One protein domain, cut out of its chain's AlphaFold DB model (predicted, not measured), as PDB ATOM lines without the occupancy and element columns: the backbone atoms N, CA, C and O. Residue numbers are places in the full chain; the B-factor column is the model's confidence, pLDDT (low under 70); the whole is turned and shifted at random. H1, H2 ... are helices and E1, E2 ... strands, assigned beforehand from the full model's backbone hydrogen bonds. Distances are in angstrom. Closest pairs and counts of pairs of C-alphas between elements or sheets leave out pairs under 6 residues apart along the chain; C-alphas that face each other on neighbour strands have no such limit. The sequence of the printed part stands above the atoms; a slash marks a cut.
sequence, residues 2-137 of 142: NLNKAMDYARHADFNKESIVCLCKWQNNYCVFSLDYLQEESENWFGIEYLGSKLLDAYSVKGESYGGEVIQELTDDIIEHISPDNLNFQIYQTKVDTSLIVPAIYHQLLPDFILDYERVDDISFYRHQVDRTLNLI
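What this domain is: This is residues 2 to 137 of the 142 residues of an uncharacterized protein of Alteromonas naphthalenivorans (UniProt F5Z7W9). Look for a strongly twisted sheet of four strands between two helices, H1 on one face and H3 on the other, three layers in all. H2 and H4 lie farther out, apart from each other, and only graze the sheet. The printed part has 136 residues, in the order H1 E1 E2 E3 H2 E4 H3 H4, and is of mixed class; the sheet, E3 E2 E1 E4, is antiparallel. It is compact, with a radius of gyration of the C-alphas of 15.2 A and spans of 45 by 31 by 21 A.

Where its parts are: Find C-alpha 29 at (8.584, -51.875, 81.545); from there E2, residues 29 to 40, runs 35.0 A. Its neighbour strands are E1, residues 19 to 26, and E3, residues 43 to 50; E4 is residues 89 to 92. H1 is residues 3 to 10, H2 71 to 81 and H3 98 to 109. H4, residues 123 to 137, runs 20.9 A to C-alpha 137 at (5.710, -55.576, 74.799).

How they stand to each other: E1, E2 and E3 form a meander, each strand the antiparallel neighbour of the one before; see N 24 and O 31, 3.0 A, and N 36 and O 47, 2.8 A. Edge strand E4 pairs with E1 through N 21 and O 90, 2.9 A. H1 touches E2, closest at the C-alphas of Ala 10 and Tyr 37, 5.8 A; its height over the sheet is 7.9 A. On the opposite face H3, 8.4 A high, runs across the strands, at 66 degrees to E1 on the local plane. Every O i to N i+4 pair is within hydrogen-bond range in H1, H2 and H4, but 6 of 8 in H3.

The domain as a whole: The C-alphas of Ser 42 and Leu 136, the two farthest apart, are 46.9 A apart. The printed part has no cut; the links E3 to H2 and H3 to H4 are long. Confidence is low, for instance, at residues 51 to 81.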
ATOM      1  N   ASN A   2      -2.257 -35.314  86.293       87.44
ATOM      2  CA  ASN A   2      -0.973 -35.359  87.003       87.44
ATOM      3  C   ASN A   2      -1.195 -35.645  88.499       87.44
ATOM      4  O   ASN A   2      -2.331 -35.556  88.972       87.44
ATOM      5  N   LEU A   3      -0.121 -35.958  89.227       82.81
ATOM      6  CA  LEU A   3      -0.179 -36.332  90.644       82.81
ATOM      7  C   LEU A   3      -0.989 -35.337  91.495       82.81
ATOM      8  O   LEU A   3      -1.955 -35.739  92.129       82.81
ATOM      9  N   ASN A   4      -0.692 -34.033  91.415       83.94
ATOM     10  CA  ASN A   4      -1.407 -33.012  92.198       83.94
ATOM     11  C   ASN A   4      -2.924 -33.021  91.947       83.94
ATOM     12  O   ASN A   4      -3.710 -33.035  92.889       83.94
ATOM     13  N   LYS A   5      -3.356 -33.081  90.677       89.00
ATOM     14  CA  LYS A   5      -4.789 -33.154  90.344       89.00
ATOM     15  C   LYS A   5      -5.420 -34.473  90.781       89.00
ATOM     16  O   LYS A   5      -6.592 -34.485  91.142       89.00
ATOM     17  N   ALA A   6      -4.672 -35.574  90.710       88.69
ATOM     18  CA  ALA A   6      -5.138 -36.880  91.157       88.69
ATOM     19  C   ALA A   6      -5.352 -36.899  92.678       88.69
ATOM     20  O   ALA A   6      -6.374 -37.398  93.131       88.69
ATOM     21  N   MET A   7      -4.454 -36.284  93.449       85.50
ATOM     22  CA  MET A   7      -4.584 -36.139  94.901       85.50
ATOM     23  C   MET A   7      -5.738 -35.213  95.292       85.50
ATOM     24  O   MET A   7      -6.513 -35.544  96.186       85.50
ATOM     25  N   ASP A   8      -5.901 -34.079  94.604       89.00
ATOM     26  CA  ASP A   8      -7.046 -33.189  94.827       89.00
ATOM     27  C   ASP A   8      -8.378 -33.905  94.554       89.00
ATOM     28  O   ASP A   8      -9.333 -33.737  95.311       89.00
ATOM     29  N   TYR A   9      -8.429 -34.739  93.510       91.25
ATOM     30  CA  TYR A   9      -9.583 -35.590  93.219       91.25
ATOM     31  C   TYR A   9      -9.796 -36.655  94.307       91.25
ATOM     32  O   TYR A   9     -10.911 -36.817  94.799       91.25
ATOM     33  N   ALA A  10      -8.725 -37.337  94.723       88.75
ATOM     34  CA  ALA A  10      -8.750 -38.423  95.703       88.75
ATOM     35  C   ALA A  10      -9.393 -38.024  97.040       88.75
ATOM     36  O   ALA A  10     -10.109 -38.826  97.627       88.75
ATOM     37  N   ARG A  11      -9.244 -36.766  97.481       88.38
ATOM     38  CA  ARG A  11      -9.891 -36.251  98.708       88.38
ATOM     39  C   ARG A  11     -11.421 -36.343  98.704       88.38
ATOM     40  O   ARG A  11     -12.045 -36.249  99.759       88.38
ATOM     41  N   HIS A  12     -12.028 -36.454  97.528       89.94
ATOM     42  CA  HIS A  12     -13.479 -36.480  97.343       89.94
ATOM     43  C   HIS A  12     -13.962 -37.726  96.592       89.94
ATOM     44  O   HIS A  12     -15.160 -37.846  96.330       89.94
ATOM     45  N   ALA A  13     -13.043 -38.624  96.236       87.75
ATOM     46  CA  ALA A  13     -13.334 -39.824  95.473       87.75
ATOM     47  C   ALA A  13     -14.084 -40.855  96.323       87.75
ATOM     48  O   ALA A  13     -13.820 -41.027  97.515       87.75
ATOM     49  N   ASP A  14     -15.010 -41.579  95.696       87.00
ATOM     50  CA  ASP A  14     -15.679 -42.715  96.333       87.00
ATOM     51  C   ASP A  14     -14.929 -43.999  95.971       87.00
ATOM     52  O   ASP A  14     -15.297 -44.701  95.028       87.00
ATOM     53  N   PHE A  15     -13.891 -44.339  96.740       81.31
ATOM     54  CA  PHE A  15     -13.084 -45.555  96.533       81.31
ATOM     55  C   PHE A  15     -13.880 -46.869  96.672       81.31
ATOM     56  O   PHE A  15     -13.359 -47.955  96.422       81.31
ATOM     57  N   ASN A  16     -15.171 -46.810  97.033       78.81
ATOM     58  CA  ASN A  16     -16.076 -47.954  96.911       78.81
ATOM     59  C   ASN A  16     -16.713 -48.105  95.524       78.81
ATOM     60  O   ASN A  16     -17.464 -49.057  95.312       78.81
ATOM     61  N   LYS A  17     -16.466 -47.184  94.596       80.00
ATOM     62  CA  LYS A  17     -17.026 -47.193  93.238       80.00
ATOM     63  C   LYS A  17     -15.980 -46.953  92.167       80.00
ATOM     64  O   LYS A  17     -16.175 -47.405  91.041       80.00
ATOM     65  N   GLU A  18     -14.899 -46.267  92.508       83.38
ATOM     66  CA  GLU A  18     -13.870 -45.897  91.552       83.38
ATOM     67  C   GLU A  18     -12.456 -46.120  92.080       83.38
ATOM     68  O   GLU A  18     -12.230 -46.306  93.274       83.38
ATOM     69  N   SER A  19     -11.498 -46.102  91.160       84.25
ATOM     70  CA  SER A  19     -10.076 -46.225  91.463       84.25
ATOM     71  C   SER A  19      -9.267 -45.239  90.633       84.25
ATOM     72  O   SER A  19      -9.590 -44.981  89.470       84.25
ATOM     73  N   ILE A  20      -8.207 -44.690  91.221       87.62
ATOM     74  CA  ILE A  20      -7.347 -43.689  90.588       87.62
ATOM     75  C   ILE A  20      -6.023 -44.361  90.252       87.62
ATOM     76  O   ILE A  20      -5.262 -44.710  91.147       87.62
ATOM     77  N   VAL A  21      -5.747 -44.578  88.967       84.19
ATOM     78  CA  VAL A  21      -4.615 -45.418  88.553       84.19
ATOM     79  C   VAL A  21      -3.828 -44.801  87.406       84.19
ATOM     80  O   VAL A  21      -4.394 -44.244  86.467       84.19
ATOM     81  N   CYS A  22      -2.506 -44.901  87.473       84.69
ATOM     82  CA  CYS A  22      -1.566 -44.482  86.447       84.69
ATOM     83  C   CYS A  22      -0.921 -45.706  85.790       84.69
ATOM     84  O   CYS A  22      -0.398 -46.578  86.477       84.69
ATOM     85  N   LEU A  23      -0.902 -45.733  84.456       78.81
ATOM     86  CA  LEU A  23      -0.014 -46.598  83.683       78.81
ATOM     87  C   LEU A  23       1.116 -45.736  83.124       78.81
ATOM     88  O   LEU A  23       0.866 -44.763  82.412       78.81
ATOM     89  N   CYS A  24       2.355 -46.127  83.379       77.81
ATOM     90  CA  CYS A  24       3.522 -45.450  82.830       77.81
ATOM     91  C   CYS A  24       4.601 -46.457  82.439       77.81
ATOM     92  O   CYS A  24       4.632 -47.586  82.926       77.81
ATOM     93  N   LYS A  25       5.513 -46.042  81.558       73.69
ATOM     94  CA  LYS A  25       6.688 -46.840  81.207       73.69
ATOM     95  C   LYS A  25       7.858 -46.441  82.104       73.69
ATOM     96  O   LYS A  25       8.280 -45.289  82.076       73.69
ATOM     97  N   TRP A  26       8.406 -47.392  82.852       73.81
ATOM     98  CA  TRP A  26       9.549 -47.199  83.739       73.81
ATOM     99  C   TRP A  26      10.616 -48.265  83.491       73.81
ATOM    100  O   TRP A  26      10.308 -49.449  83.406       73.81
ATOM    101  N   GLN A  27      11.872 -47.845  83.305       71.94
ATOM    102  CA  GLN A  27      12.998 -48.738  82.970       71.94
ATOM    103  C   GLN A  27      12.670 -49.760  81.858       71.94
ATOM    104  O   GLN A  27      13.030 -50.930  81.934       71.94
ATOM    105  N   ASN A  28      11.975 -49.306  80.809       70.25
ATOM    106  CA  ASN A  28      11.456 -50.104  79.686       70.25
ATOM    107  C   ASN A  28      10.286 -51.059  79.969       70.25
ATOM    108  O   ASN A  28       9.821 -51.701  79.031       70.25
ATOM    109  N   ASN A  29       9.741 -51.069  81.180       68.44
ATOM    110  CA  ASN A  29       8.584 -51.875  81.545       68.44
ATOM    111  C   ASN A  29       7.326 -51.014  81.685       68.44
ATOM    112  O   ASN A  29       7.385 -49.908  82.214       68.44
ATOM    113  N   TYR A  30       6.181 -51.510  81.224       71.88
ATOM    114  CA  TYR A  30       4.891 -50.938  81.605       71.88
ATOM    115  C   TYR A  30       4.589 -51.269  83.066       71.88
ATOM    116  O   TYR A  30       4.588 -52.438  83.439       71.88
ATOM    117  N   CYS A  31       4.316 -50.237  83.856       75.06
ATOM    118  CA  CYS A  31       4.081 -50.295  85.292       75.06
ATOM    119  C   CYS A  31       2.752 -49.630  85.635       75.06
ATOM    120  O   CYS A  31       2.366 -48.645  84.995       75.06
ATOM    121  N   VAL A  32       2.083 -50.151  86.658       77.69
ATOM    122  CA  VAL A  32       0.816 -49.616  87.163       77.69
ATOM    123  C   VAL A  32       1.030 -49.034  88.562       77.69
ATOM    124  O   VAL A  32       1.726 -49.634  89.372       77.69
ATOM    125  N   PHE A  33       0.435 -47.877  88.843       80.00
ATOM    126  CA  PHE A  33       0.436 -47.229  90.157       80.00
ATOM    127  C   PHE A  33      -0.989 -46.853  90.552       80.00
ATOM    128  O   PHE A  33      -1.605 -46.065  89.833       80.00
ATOM    129  N   SER A  34      -1.513 -47.357  91.667       81.50
ATOM    130  CA  SER A  34      -2.777 -46.867  92.233       81.50
ATOM    131  C   SER A  34      -2.525 -45.773  93.263       81.50
ATOM    132  O   SER A  34      -1.497 -45.766  93.934       81.50
ATOM    133  N   LEU A  35      -3.458 -44.830  93.351       84.19
ATOM    134  CA  LEU A  35      -3.505 -43.790  94.369       84.19
ATOM    135  C   LEU A  35      -4.767 -43.987  95.206       84.19
ATOM    136  O   LEU A  35      -5.869 -43.971  94.658       84.19
ATOM    137  N   ASP A  36      -4.584 -44.076  96.516       81.88
ATOM    138  CA  ASP A  36      -5.643 -44.174  97.509       81.88
ATOM    139  C   ASP A  36      -5.594 -42.989  98.473       81.88
ATOM    140  O   ASP A  36      -4.560 -42.337  98.663       81.88
ATOM    141  N   TYR A  37      -6.734 -42.714  99.100       84.50
ATOM    142  CA  TYR A  37      -6.855 -41.709 100.144       84.50
ATOM    143  C   TYR A  37      -7.628 -42.278 101.330       84.50
ATOM    144  O   TYR A  37      -8.739 -42.792 101.176       84.50
ATOM    145  N   LEU A  38      -7.027 -42.187 102.514       80.25
ATOM    146  CA  LEU A  38      -7.592 -42.668 103.766       80.25
ATOM    147  C   LEU A  38      -7.789 -41.487 104.716       80.25
ATOM    148  O   LEU A  38      -6.860 -40.723 104.974       80.25
ATOM    149  N   GLN A  39      -8.997 -41.355 105.253       76.81
ATOM    150  CA  GLN A  39      -9.324 -40.353 106.261       76.81
ATOM    151  C   GLN A  39      -9.576 -41.054 107.596       76.81
ATOM    152  O   GLN A  39     -10.567 -41.771 107.744       76.81
ATOM    153  N   GLU A  40      -8.686 -40.832 108.560       75.69
ATOM    154  CA  GLU A  40      -8.860 -41.238 109.955       75.69
ATOM    155  C   GLU A  40      -9.032 -39.993 110.839       75.69
ATOM    156  O   GLU A  40      -8.682 -38.886 110.447       75.69
ATOM    157  N   GLU A  41      -9.635 -40.160 112.018       70.00
ATOM    158  CA  GLU A  41     -10.267 -39.122 112.859       70.00
ATOM    159  C   GLU A  41      -9.570 -37.743 112.927       70.00
ATOM    160  O   GLU A  41     -10.256 -36.720 112.964       70.00
ATOM    161  N   SER A  42      -8.235 -37.696 112.929       67.44
ATOM    162  CA  SER A  42      -7.436 -36.462 112.960       67.44
ATOM    163  C   SER A  42      -6.443 -36.309 111.808       67.44
ATOM    164  O   SER A  42      -5.765 -35.285 111.737       67.44
ATOM    165  N   GLU A  43      -6.321 -37.301 110.926       70.25
ATOM    166  CA  GLU A  43      -5.239 -37.383 109.946       70.25
ATOM    167  C   GLU A  43      -5.735 -37.905 108.598       70.25
ATOM    168  O   GLU A  43      -6.544 -38.824 108.488       70.25
ATOM    169  N   ASN A  44      -5.221 -37.284 107.542       75.25
ATOM    170  CA  ASN A  44      -5.552 -37.621 106.169       75.25
ATOM    171  C   ASN A  44      -4.302 -38.164 105.496       75.25
ATOM    172  O   ASN A  44      -3.278 -37.479 105.512       75.25
ATOM    173  N   TRP A  45      -4.409 -39.325 104.864       78.12
ATOM    174  CA  TRP A  45      -3.288 -40.043 104.276       78.12
ATOM    175  C   TRP A  45      -3.512 -40.290 102.790       78.12
ATOM    176  O   TRP A  45      -4.609 -40.653 102.370       78.12
ATOM    177  N   PHE A  46      -2.457 -40.137 102.004       78.25
ATOM    178  CA  PHE A  46      -2.368 -40.604 100.632       78.25
ATOM    179  C   PHE A  46      -1.470 -41.834 100.591       78.25
ATOM    180  O   PHE A  46      -0.382 -41.830 101.169       78.25
ATOM    181  N   GLY A  47      -1.927 -42.876  99.907       75.75
ATOM    182  CA  GLY A  47      -1.136 -44.069  99.627       75.75
ATOM    183  C   GLY A  47      -0.931 -44.206  98.127       75.75
ATOM    184  O   GLY A  47      -1.882 -44.040  97.367       75.75
ATOM    185  N   ILE A  48       0.296 -44.502  97.696       74.19
ATOM    186  CA  ILE A  48       0.562 -44.927  96.320       74.19
ATOM    187  C   ILE A  48       1.095 -46.350  96.346       74.19
ATOM    188  O   ILE A  48       2.099 -46.626  97.001       74.19
ATOM    189  N   GLU A  49       0.443 -47.242  95.608       72.88
ATOM    190  CA  GLU A  49       0.850 -48.638  95.488       72.88
ATOM    191  C   GLU A  49       1.382 -48.918  94.077       72.88
ATOM    192  O   GLU A  49       0.717 -48.653  93.073       72.88
ATOM    193  N   TYR A  50       2.603 -49.455  93.996       70.38
ATOM    194  CA  TYR A  50       3.195 -49.938  92.747       70.38
ATOM    195  C   TYR A  50       2.698 -51.349  92.451       70.38
ATOM    196  O   TYR A  50       3.064 -52.299  93.119       70.38
ATOM    197  N   LEU A  51       1.926 -51.524  91.393       66.56
ATOM    198  CA  LEU A  51       1.296 -52.801  91.066       66.56
ATOM    199  C   LEU A  51       2.101 -53.645  90.065       66.56
ATOM    200  O   LEU A  51       1.568 -54.579  89.465       66.56
ATOM    201  N   GLY A  52       3.396 -53.362  89.902       63.88
ATOM    202  CA  GLY A  52       4.280 -54.229  89.131       63.88
ATOM    203  C   GLY A  52       4.295 -53.987  87.626       63.88
ATOM    204  O   GLY A  52       3.528 -53.200  87.072       63.88
ATOM    205  N   SER A  53       5.189 -54.723  86.957       66.38
ATOM    206  CA  SER A  53       5.215 -54.869  85.491       66.38
ATOM    207  C   SER A  53       4.642 -56.199  84.988       66.38
ATOM    208  O   SER A  53       4.593 -56.445  83.780       66.38
ATOM    209  N   LYS A  54       4.239 -57.070  85.920       65.88
ATOM    210  CA  LYS A  54       3.624 -58.387  85.705       65.88
ATOM    211  C   LYS A  54       2.497 -58.564  86.713       65.88
ATOM    212  O   LYS A  54       2.518 -57.927  87.764       65.88
ATOM    213  N   LEU A  55       1.570 -59.486  86.454       65.00
ATOM    214  CA  LEU A  55       0.371 -59.639  87.288       65.00
ATOM    215  C   LEU A  55       0.675 -60.072  88.738       65.00
ATOM    216  O   LEU A  55      -0.089 -59.773  89.647       65.00
ATOM    217  N   LEU A  56       1.777 -60.804  88.942       58.38
ATOM    218  CA  LEU A  56       2.253 -61.272  90.255       58.38
ATOM    219  C   LEU A  56       3.382 -60.414  90.838       58.38
ATOM    220  O   LEU A  56       3.822 -60.674  91.953       58.38
ATOM    221  N   ASP A  57       3.830 -59.401  90.097       60.47
ATOM    222  CA  ASP A  57       4.788 -58.397  90.577       60.47
ATOM    223  C   ASP A  57       4.072 -57.254  91.303       60.47
ATOM    224  O   ASP A  57       4.659 -56.189  91.493       60.47
ATOM    225  N   ALA A  58       2.812 -57.473  91.704       52.66
ATOM    226  CA  ALA A  58       2.129 -56.667  92.700       52.66
ATOM    227  C   ALA A  58       2.861 -56.841  94.036       52.66
ATOM    228  O   ALA A  58       2.428 -57.529  94.961       52.66
ATOM    229  N   TYR A  59       4.042 -56.249  94.112       43.84
ATOM    230  CA  TYR A  59       4.620 -55.857  95.363       43.84
ATOM    231  C   TYR A  59       3.711 -54.760  95.865       43.84
ATOM    232  O   TYR A  59       3.670 -53.698  95.264       43.84
ATOM    233  N   SER A  60       3.053 -54.957  97.002       39.47
ATOM    234  CA  SER A  60       2.774 -53.790  97.824       39.47
ATOM    235  C   SER A  60       4.148 -53.284  98.258       39.47
ATOM    236  O   SER A  60       4.692 -53.670  99.295       39.47
ATOM    237  N   VAL A  61       4.805 -52.516  97.382       39.31
ATOM    238  CA  VAL A  61       5.782 -51.549  97.837       39.31
ATOM    239  C   VAL A  61       4.909 -50.700  98.716       39.31
ATOM    240  O   VAL A  61       4.013 -50.023  98.214       39.31
ATOM    241  N   LYS A  62       5.055 -50.893 100.026       38.03
ATOM    242  CA  LYS A  62       4.389 -50.067 101.006       38.03
ATOM    243  C   LYS A  62       4.976 -48.680 100.773       38.03
ATOM    244  O   LYS A  62       5.979 -48.336 101.385       38.03
ATOM    245  N   GLY A  63       4.419 -47.960  99.798       45.94
ATOM    246  CA  GLY A  63       4.555 -46.528  99.704       45.94
ATOM    247  C   GLY A  63       4.164 -46.040 101.077       45.94
ATOM    248  O   GLY A  63       3.203 -46.555 101.671       45.94
ATOM    249  N   GLU A  64       4.998 -45.191 101.653       51.91
ATOM    250  CA  GLU A  64       4.705 -44.697 102.980       51.91
ATOM    251  C   GLU A  64       3.296 -44.088 102.947       51.91
ATOM    252  O   GLU A  64       2.813 -43.614 101.918       51.91
ATOM    253  N   SER A  65       2.540 -44.223 104.028       58.19
ATOM    254  CA  SER A  65       1.300 -43.464 104.105       58.19
ATOM    255  C   SER A  65       1.738 -42.017 104.277       58.19
ATOM    256  O   SER A  65       2.330 -41.686 105.301       58.19
ATOM    257  N   TYR A  66       1.488 -41.160 103.290       64.06
ATOM    258  CA  TYR A  66       1.911 -39.763 103.355       64.06
ATOM    259  C   TYR A  66       0.751 -38.909 103.842       64.06
ATOM    260  O   TYR A  66      -0.323 -38.891 103.241       64.06
ATOM    261  N   GLY A  67       0.952 -38.199 104.949       58.91
ATOM    262  CA  GLY A  67      -0.045 -37.275 105.474       58.91
ATOM    263  C   GLY A  67      -0.326 -36.126 104.498       58.91
ATOM    264  O   GLY A  67       0.506 -35.781 103.661       58.91
ATOM    265  N   GLY A  68      -1.478 -35.466 104.628       57.69
ATOM    266  CA  GLY A  68      -1.832 -34.299 103.807       57.69
ATOM    267  C   GLY A  68      -0.820 -33.138 103.850       57.69
ATOM    268  O   GLY A  68      -0.822 -32.312 102.941       57.69
ATOM    269  N   GLU A  69       0.051 -33.090 104.863       62.38
ATOM    270  CA  GLU A  69       1.145 -32.112 105.012       62.38
ATOM    271  C   GLU A  69       2.479 -32.584 104.398       62.38
ATOM    272  O   GLU A  69       3.404 -31.795 104.232       62.38
ATOM    273  N   VAL A  70       2.565 -33.857 104.006       69.06
ATOM    274  CA  VAL A  70       3.799 -34.590 103.670       69.06
ATOM    275  C   VAL A  70       3.964 -34.748 102.144       69.06
ATOM    276  O   VAL A  70       4.674 -35.608 101.634       69.06
ATOM    277  N   ILE A  71       3.296 -33.882 101.373       66.31
ATOM    278  CA  ILE A  71       3.246 -33.927  99.898       66.31
ATOM    279  C   ILE A  71       4.643 -33.815  99.276       66.31
ATOM    280  O   ILE A  71       4.903 -34.413  98.230       66.31
ATOM    281  N   GLN A  72       5.533 -33.043  99.901       69.06
ATOM    282  CA  GLN A  72       6.890 -32.862  99.400       69.06
ATOM    283  C   GLN A  72       7.696 -34.161  99.507       69.06
ATOM    284  O   GLN A  72       8.314 -34.543  98.525       69.06
ATOM    285  N   GLU A  73       7.602 -34.878 100.629       68.81
ATOM    286  CA  GLU A  73       8.302 -36.157 100.826       68.81
ATOM    287  C   GLU A  73       7.747 -37.235  99.883       68.81
ATOM    288  O   GLU A  73       8.522 -37.902  99.209       68.81
ATOM    289  N   LEU A  74       6.416 -37.309  99.699       69.88
ATOM    290  CA  LEU A  74       5.798 -38.165  98.671       69.88
ATOM    291  C   LEU A  74       6.364 -37.870  97.276       69.88
ATOM    292  O   LEU A  74       6.639 -38.774  96.493       69.88
ATOM    293  N   THR A  75       6.482 -36.588  96.932       68.25
ATOM    294  CA  THR A  75       6.981 -36.173  95.618       68.25
ATOM    295  C   THR A  75       8.458 -36.519  95.462       68.25
ATOM    296  O   THR A  75       8.848 -36.976  94.391       68.25
ATOM    297  N   ASP A  76       9.257 -36.330  96.508       69.19
ATOM    298  CA  ASP A  76      10.689 -36.615  96.510       69.19
ATOM    299  C   ASP A  76      10.941 -38.132  96.384       69.19
ATOM    300  O   ASP A  76      11.677 -38.541  95.486       69.19
ATOM    301  N   ASP A  77      10.230 -38.971  97.145       68.62
ATOM    302  CA  ASP A  77      10.299 -40.441  97.048       68.62
ATOM    303  C   ASP A  77       9.867 -40.953  95.671       68.62
ATOM    304  O   ASP A  77      10.482 -41.850  95.083       68.62
ATOM    305  N   ILE A  78       8.811 -40.356  95.106       68.00
ATOM    306  CA  ILE A  78       8.418 -40.636  93.729       68.00
ATOM    307  C   ILE A  78       9.563 -40.249  92.796       68.00
ATOM    308  O   ILE A  78       9.970 -41.108  92.031       68.00
ATOM    309  N   ILE A  79      10.118 -39.032  92.865       65.12
ATOM    310  CA  ILE A  79      11.218 -38.567  91.994       65.12
ATOM    311  C   ILE A  79      12.426 -39.511  92.038       65.12
ATOM    312  O   ILE A  79      13.030 -39.757  90.988       65.12
ATOM    313  N   GLU A  80      12.768 -40.055  93.209       66.12
ATOM    314  CA  GLU A  80      13.860 -41.025  93.364       66.12
ATOM    315  C   GLU A  80      13.646 -42.302  92.537       66.12
ATOM    316  O   GLU A  80      14.608 -42.936  92.088       66.12
ATOM    317  N   HIS A  81      12.392 -42.673  92.285       65.81
ATOM    318  CA  HIS A  81      12.031 -43.874  91.540       65.81
ATOM    319  C   HIS A  81      11.561 -43.572  90.112       65.81
ATOM    320  O   HIS A  81      12.066 -44.156  89.153       65.81
ATOM    321  N   ILE A  82      10.628 -42.644  89.933       71.44
ATOM    322  CA  ILE A  82       9.995 -42.246  88.681       71.44
ATOM    323  C   ILE A  82       9.678 -40.744  88.685       71.44
ATOM    324  O   ILE A  82       9.099 -40.221  89.621       71.44
ATOM    325  N   SER A  83       9.982 -40.016  87.606       72.81
ATOM    326  CA  SER A  83       9.578 -38.600  87.536       72.81
ATOM    327  C   SER A  83       8.047 -38.452  87.691       72.81
ATOM    328  O   SER A  83       7.319 -39.076  86.911       72.81
ATOM    329  N   PRO A  84       7.542 -37.609  88.617       68.94
ATOM    330  CA  PRO A  84       6.112 -37.342  88.790       68.94
ATOM    331  C   PRO A  84       5.423 -36.850  87.514       68.94
ATOM    332  O   PRO A  84       4.235 -37.099  87.320       68.94
ATOM    333  N   ASP A  85       6.159 -36.199  86.608       74.06
ATOM    334  CA  ASP A  85       5.638 -35.753  85.309       74.06
ATOM    335  C   ASP A  85       5.248 -36.924  84.392       74.06
ATOM    336  O   ASP A  85       4.420 -36.770  83.493       74.06
ATOM    337  N   ASN A  86       5.812 -38.111  84.636       75.38
ATOM    338  CA  ASN A  86       5.444 -39.340  83.936       75.38
ATOM    339  C   ASN A  86       4.212 -40.021  84.551       75.38
ATOM    340  O   ASN A  86       3.695 -40.972  83.959       75.38
ATOM    341  N   LEU A  87       3.730 -39.552  85.709       79.50
ATOM    342  CA  LEU A  87       2.544 -40.092  86.360       79.50
ATOM    343  C   LEU A  87       1.284 -39.389  85.849       79.50
ATOM    344  O   LEU A  87       0.951 -38.266  86.236       79.50
ATOM    345  N   ASN A  88       0.555 -40.081  84.977       86.25
ATOM    346  CA  ASN A  88      -0.703 -39.610  84.418       86.25
ATOM    347  C   ASN A  88      -1.861 -40.534  84.829       86.25
ATOM    348  O   ASN A  88      -2.222 -41.472  84.119       86.25
ATOM    349  N   PHE A  89      -2.460 -40.228  85.976       88.00
ATOM    350  CA  PHE A  89      -3.567 -40.964  86.579       88.00
ATOM    351  C   PHE A  89      -4.883 -40.822  85.809       88.00
ATOM    352  O   PHE A  89      -5.208 -39.762  85.269       88.00
ATOM    353  N   GLN A  90      -5.680 -41.877  85.812       87.31
ATOM    354  CA  GLN A  90      -7.010 -41.957  85.219       87.31
ATOM    355  C   GLN A  90      -7.985 -42.539  86.245       87.31
ATOM    356  O   GLN A  90      -7.568 -43.233  87.171       87.31
ATOM    357  N   ILE A  91      -9.273 -42.232  86.088       86.69
ATOM    358  CA  ILE A  91     -10.332 -42.731  86.972       86.69
ATOM    359  C   ILE A  91     -10.984 -43.934  86.301       86.69
ATOM    360  O   ILE A  91     -11.484 -43.824  85.181       86.69
ATOM    361  N   TYR A  92     -11.019 -45.054  87.009       78.88
ATOM    362  CA  TYR A  92     -11.674 -46.283  86.586       78.88
ATOM    363  C   TYR A  92     -12.942 -46.474  87.421       78.88
ATOM    364  O   TYR A  92     -12.869 -46.549  88.640       78.88
ATOM    365  N   GLN A  93     -14.112 -46.523  86.776       72.50
ATOM    366  CA  GLN A  93     -15.441 -46.571  87.418       72.50
ATOM    367  C   GLN A  93     -15.832 -47.993  87.862       72.50
ATOM    368  O   GLN A  93     -16.914 -48.495  87.551       72.50
ATOM    369  N   THR A  94     -14.921 -48.706  88.517       65.94
ATOM    370  CA  THR A  94     -15.204 -50.031  89.071       65.94
ATOM    371  C   THR A  94     -14.420 -50.199  90.365       65.94
ATOM    372  O   THR A  94     -13.208 -50.007  90.370       65.94
ATOM    373  N   LYS A  95     -15.101 -50.585  91.454       61.03
ATOM    374  CA  LYS A  95     -14.439 -51.074  92.671       61.03
ATOM    375  C   LYS A  95     -13.951 -52.478  92.399       61.03
ATOM    376  O   LYS A  95     -14.620 -53.467  92.697       61.03
ATOM    377  N   VAL A  96     -12.814 -52.542  91.746       51.94
ATOM    378  CA  VAL A  96     -12.164 -53.803  91.495       51.94
ATOM    379  C   VAL A  96     -11.327 -54.096  92.739       51.94
ATOM    380  O   VAL A  96     -10.569 -53.237  93.182       51.94
ATOM    381  N   ASP A  97     -11.509 -55.273  93.340       57.69
ATOM    382  CA  ASP A  97     -10.554 -55.831  94.308       57.69
ATOM    383  C   ASP A  97      -9.130 -55.539  93.795       57.69
ATOM    384  O   ASP A  97      -8.893 -55.677  92.595       57.69
ATOM    385  N   THR A  98      -8.189 -55.088  94.627       55.19
ATOM    386  CA  THR A  98      -6.829 -54.757  94.156       55.19
ATOM    387  C   THR A  98      -6.155 -55.947  93.461       55.19
ATOM    388  O   THR A  98      -5.336 -55.763  92.564       55.19
ATOM    389  N   SER A  99      -6.570 -57.182  93.764       57.56
ATOM    390  CA  SER A  99      -6.150 -58.379  93.023       57.56
ATOM    391  C   SER A  99      -6.717 -58.484  91.595       57.56
ATOM    392  O   SER A  99      -6.152 -59.177  90.747       57.56
ATOM    393  N   LEU A 100      -7.820 -57.792  91.313       64.81
ATOM    394  CA  LEU A 100      -8.550 -57.774  90.049       64.81
ATOM    395  C   LEU A 100      -8.358 -56.450  89.275       64.81
ATOM    396  O   LEU A 100      -8.518 -56.431  88.051       64.81
ATOM    397  N   ILE A 101      -7.964 -55.355  89.946       67.00
ATOM    398  CA  ILE A 101      -7.810 -54.024  89.330       67.00
ATOM    399  C   ILE A 101      -6.711 -54.033  88.272       67.00
ATOM    400  O   ILE A 101      -6.867 -53.479  87.188       67.00
ATOM    401  N   VAL A 102      -5.626 -54.751  88.556       67.12
ATOM    402  CA  VAL A 102      -4.487 -54.922  87.657       67.12
ATOM    403  C   VAL A 102      -4.910 -55.656  86.374       67.12
ATOM    404  O   VAL A 102      -4.700 -55.107  85.289       67.12
ATOM    405  N   PRO A 103      -5.567 -56.837  86.442       70.62
ATOM    406  CA  PRO A 103      -6.196 -57.461  85.280       70.62
ATOM    407  C   PRO A 103      -7.123 -56.536  84.485       70.62
ATOM    408  O   PRO A 103      -6.994 -56.461  83.263       70.62
ATOM    409  N   ALA A 104      -8.039 -55.840  85.164       72.19
ATOM    410  CA  ALA A 104      -9.036 -54.986  84.524       72.19
ATOM    411  C   ALA A 104      -8.382 -53.838  83.741       72.19
ATOM    412  O   ALA A 104      -8.762 -53.550  82.606       72.19
ATOM    413  N   ILE A 105      -7.349 -53.225  84.318       70.50
ATOM    414  CA  ILE A 105      -6.605 -52.124  83.707       70.50
ATOM    415  C   ILE A 105      -5.814 -52.603  82.496       70.50
ATOM    416  O   ILE A 105      -5.902 -51.993  81.430       70.50
ATOM    417  N   TYR A 106      -5.091 -53.719  82.609       73.62
ATOM    418  CA  TYR A 106      -4.382 -54.272  81.456       73.62
ATOM    419  C   TYR A 106      -5.337 -54.668  80.324       73.62
ATOM    420  O   TYR A 106      -5.018 -54.414  79.163       73.62
ATOM    421  N   HIS A 107      -6.515 -55.219  80.641       76.88
ATOM    422  CA  HIS A 107      -7.539 -55.513  79.640       76.88
ATOM    423  C   HIS A 107      -8.052 -54.245  78.950       76.88
ATOM    424  O   HIS A 107      -8.089 -54.195  77.725       76.88
ATOM    425  N   GLN A 108      -8.396 -53.195  79.697       71.19
ATOM    426  CA  GLN A 108      -8.881 -51.948  79.096       71.19
ATOM    427  C   GLN A 108      -7.838 -51.261  78.208       71.19
ATOM    428  O   GLN A 108      -8.188 -50.653  77.196       71.19
ATOM    429  N   LEU A 109      -6.559 -51.348  78.575       65.50
ATOM    430  CA  LEU A 109      -5.474 -50.684  77.856       65.50
ATOM    431  C   LEU A 109      -4.990 -51.473  76.637       65.50
ATOM    432  O   LEU A 109      -4.551 -50.881  75.652       65.50
ATOM    433  N   LEU A 110      -5.052 -52.801  76.705       70.94
ATOM    434  CA  LEU A 110      -4.596 -53.706  75.656       70.94
ATOM    435  C   LEU A 110      -5.676 -54.757  75.344       70.94
ATOM    436  O   LEU A 110      -5.389 -55.952  75.425       70.94
ATOM    437  N   PRO A 111      -6.903 -54.356  74.962       73.38
ATOM    438  CA  PRO A 111      -8.043 -55.274  74.845       73.38
ATOM    439  C   PRO A 111      -7.841 -56.349  73.773       73.38
ATOM    440  O   PRO A 111      -8.378 -57.448  73.886       73.38
ATOM    441  N   ASP A 112      -7.016 -56.059  72.764       75.75
ATOM    442  CA  ASP A 112      -6.659 -57.005  71.704       75.75
ATOM    443  C   ASP A 112      -5.600 -58.034  72.139       75.75
ATOM    444  O   ASP A 112      -5.428 -59.066  71.489       75.75
ATOM    445  N   PHE A 113      -4.870 -57.767  73.227       69.75
ATOM    446  CA  PHE A 113      -3.744 -58.592  73.684       69.75
ATOM    447  C   PHE A 113      -3.955 -59.220  75.065       69.75
ATOM    448  O   PHE A 113      -3.282 -60.195  75.410       69.75
ATOM    449  N   ILE A 114      -4.863 -58.658  75.857       76.56
ATOM    450  CA  ILE A 114      -5.199 -59.068  77.213       76.56
ATOM    451  C   ILE A 114      -6.684 -59.402  77.217       76.56
ATOM    452  O   ILE A 114      -7.507 -58.570  76.852       76.56
ATOM    453  N   LEU A 115      -7.026 -60.631  77.600       75.94
ATOM    454  CA  LEU A 115      -8.415 -61.080  77.668       75.94
ATOM    455  C   LEU A 115      -9.149 -60.425  78.841       75.94
ATOM    456  O   LEU A 115      -8.536 -60.023  79.825       75.94
ATOM    457  N   ASP A 116     -10.471 -60.358  78.739       79.31
ATOM    458  CA  ASP A 116     -11.324 -59.944  79.848       79.31
ATOM    459  C   ASP A 116     -11.231 -60.986  80.971       79.31
ATOM    460  O   ASP A 116     -11.637 -62.135  80.782       79.31
ATOM    461  N   TYR A 117     -10.670 -60.597  82.118       74.06
ATOM    462  CA  TYR A 117     -10.421 -61.502  83.241       74.06
ATOM    463  C   TYR A 117     -11.714 -62.116  83.797       74.06
ATOM    464  O   TYR A 117     -11.681 -63.244  84.285       74.06
ATOM    465  N   GLU A 118     -12.854 -61.426  83.674       75.19
ATOM    466  CA  GLU A 118     -14.163 -61.921  84.126       75.19
ATOM    467  C   GLU A 118     -14.676 -63.084  83.270       75.19
ATOM    468  O   GLU A 118     -15.589 -63.805  83.665       75.19
ATOM    469  N   ARG A 119     -14.083 -63.282  82.089       77.12
ATOM    470  CA  ARG A 119     -14.445 -64.337  81.135       77.12
ATOM    471  C   ARG A 119     -13.477 -65.513  81.156       77.12
ATOM    472  O   ARG A 119     -13.563 -66.370  80.275       77.12
ATOM    473  N   VAL A 120     -12.530 -65.540  82.096       76.50
ATOM    474  CA  VAL A 120     -11.508 -66.584  82.156       76.50
ATOM    475  C   VAL A 120     -11.677 -67.449  83.396       76.50
ATOM    476  O   VAL A 120     -11.454 -67.011  84.518       76.50
ATOM    477  N   ASP A 121     -11.994 -68.721  83.163       79.69
ATOM    478  CA  ASP A 121     -12.180 -69.712  84.227       79.69
ATOM    479  C   ASP A 121     -10.845 -70.228  84.801       79.69
ATOM    480  O   ASP A 121     -10.765 -70.626  85.963       79.69
ATOM    481  N   ASP A 122      -9.774 -70.213  83.997       82.19
ATOM    482  CA  ASP A 122      -8.428 -70.627  84.411       82.19
ATOM    483  C   ASP A 122      -7.530 -69.411  84.659       82.19
ATOM    484  O   ASP A 122      -6.827 -68.907  83.777       82.19
ATOM    485  N   ILE A 123      -7.529 -68.962  85.913       74.69
ATOM    486  CA  ILE A 123      -6.729 -67.824  86.375       74.69
ATOM    487  C   ILE A 123      -5.222 -68.071  86.175       74.69
ATOM    488  O   ILE A 123      -4.473 -67.131  85.907       74.69
ATOM    489  N   SER A 124      -4.747 -69.318  86.283       76.81
ATOM    490  CA  SER A 124      -3.320 -69.631  86.110       76.81
ATOM    491  C   SER A 124      -2.896 -69.486  84.651       76.81
ATOM    492  O   SER A 124      -1.845 -68.910  84.359       76.81
ATOM    493  N   PHE A 125      -3.735 -69.955  83.728       77.50
ATOM    494  CA  PHE A 125      -3.526 -69.763  82.300       77.50
ATOM    495  C   PHE A 125      -3.636 -68.287  81.903       77.50
ATOM    496  O   PHE A 125      -2.771 -67.786  81.184       77.50
ATOM    497  N   TYR A 126      -4.642 -67.573  82.420       80.31
ATOM    498  CA  TYR A 126      -4.794 -66.132  82.217       80.31
ATOM    499  C   TYR A 126      -3.516 -65.379  82.584       80.31
ATOM    500  O   TYR A 126      -2.949 -64.667  81.756       80.31
ATOM    501  N   ARG A 127      -3.012 -65.618  83.802       75.38
ATOM    502  CA  ARG A 127      -1.761 -65.041  84.312       75.38
ATOM    503  C   ARG A 127      -0.602 -65.276  83.359       75.38
ATOM    504  O   ARG A 127       0.067 -64.328  82.964       75.38
ATOM    505  N   HIS A 128      -0.398 -66.528  82.953       78.06
ATOM    506  CA  HIS A 128       0.685 -66.879  82.042       78.06
ATOM    507  C   HIS A 128       0.604 -66.105  80.718       78.06
ATOM    508  O   HIS A 128       1.629 -65.658  80.201       78.06
ATOM    509  N   GLN A 129      -0.602 -65.917  80.179       77.69
ATOM    510  CA  GLN A 129      -0.804 -65.192  78.926       77.69
ATOM    511  C   GLN A 129      -0.574 -63.689  79.081       77.69
ATOM    512  O   GLN A 129       0.115 -63.106  78.246       77.69
ATOM    513  N   VAL A 130      -1.065 -63.079  80.161       77.38
ATOM    514  CA  VAL A 130      -0.808 -61.664  80.471       77.38
ATOM    515  C   VAL A 130       0.688 -61.412  80.634       77.38
ATOM    516  O   VAL A 130       1.243 -60.553  79.950       77.38
ATOM    517  N   ASP A 131       1.370 -62.211  81.455       76.00
ATOM    518  CA  ASP A 131       2.809 -62.067  81.689       76.00
ATOM    519  C   ASP A 131       3.609 -62.264  80.398       76.00
ATOM    520  O   ASP A 131       4.579 -61.551  80.135       76.00
ATOM    521  N   ARG A 132       3.213 -63.218  79.551       77.25
ATOM    522  CA  ARG A 132       3.840 -63.425  78.243       77.25
ATOM    523  C   ARG A 132       3.647 -62.214  77.331       77.25
ATOM    524  O   ARG A 132       4.617 -61.784  76.708       77.25
ATOM    525  N   THR A 133       2.435 -61.668  77.253       78.44
ATOM    526  CA  THR A 133       2.120 -60.472  76.460       78.44
ATOM    527  C   THR A 133       2.921 -59.265  76.944       78.44
ATOM    528  O   THR A 133       3.592 -58.619  76.140       78.44
ATOM    529  N   LEU A 134       2.938 -59.000  78.252       74.44
ATOM    530  CA  LEU A 134       3.707 -57.899  78.831       74.44
ATOM    531  C   LEU A 134       5.208 -58.074  78.585       74.44
ATOM    532  O   LEU A 134       5.862 -57.128  78.162       74.44
ATOM    533  N   ASN A 135       5.751 -59.287  78.724       75.38
ATOM    534  CA  ASN A 135       7.148 -59.564  78.370       75.38
ATOM    535  C   ASN A 135       7.451 -59.302  76.887       75.38
ATOM    536  O   ASN A 135       8.553 -58.866  76.564       75.38
ATOM    537  N   LEU A 136       6.518 -59.580  75.969       75.50
ATOM    538  CA  LEU A 136       6.704 -59.287  74.543       75.50
ATOM    539  C   LEU A 136       6.708 -57.781  74.268       75.50
ATOM    540  O   LEU A 136       7.527 -57.318  73.479       75.50
ATOM    541  N   ILE A 137       5.831 -57.033  74.933       72.19
ATOM    542  CA  ILE A 137       5.710 -55.576  74.799       72.19
ATOM    543  C   ILE A 137       6.895 -54.850  75.459       72.19
ATOM    544  O   ILE A 137       7.382 -53.849  74.934       72.19
TER     545      ILE A 137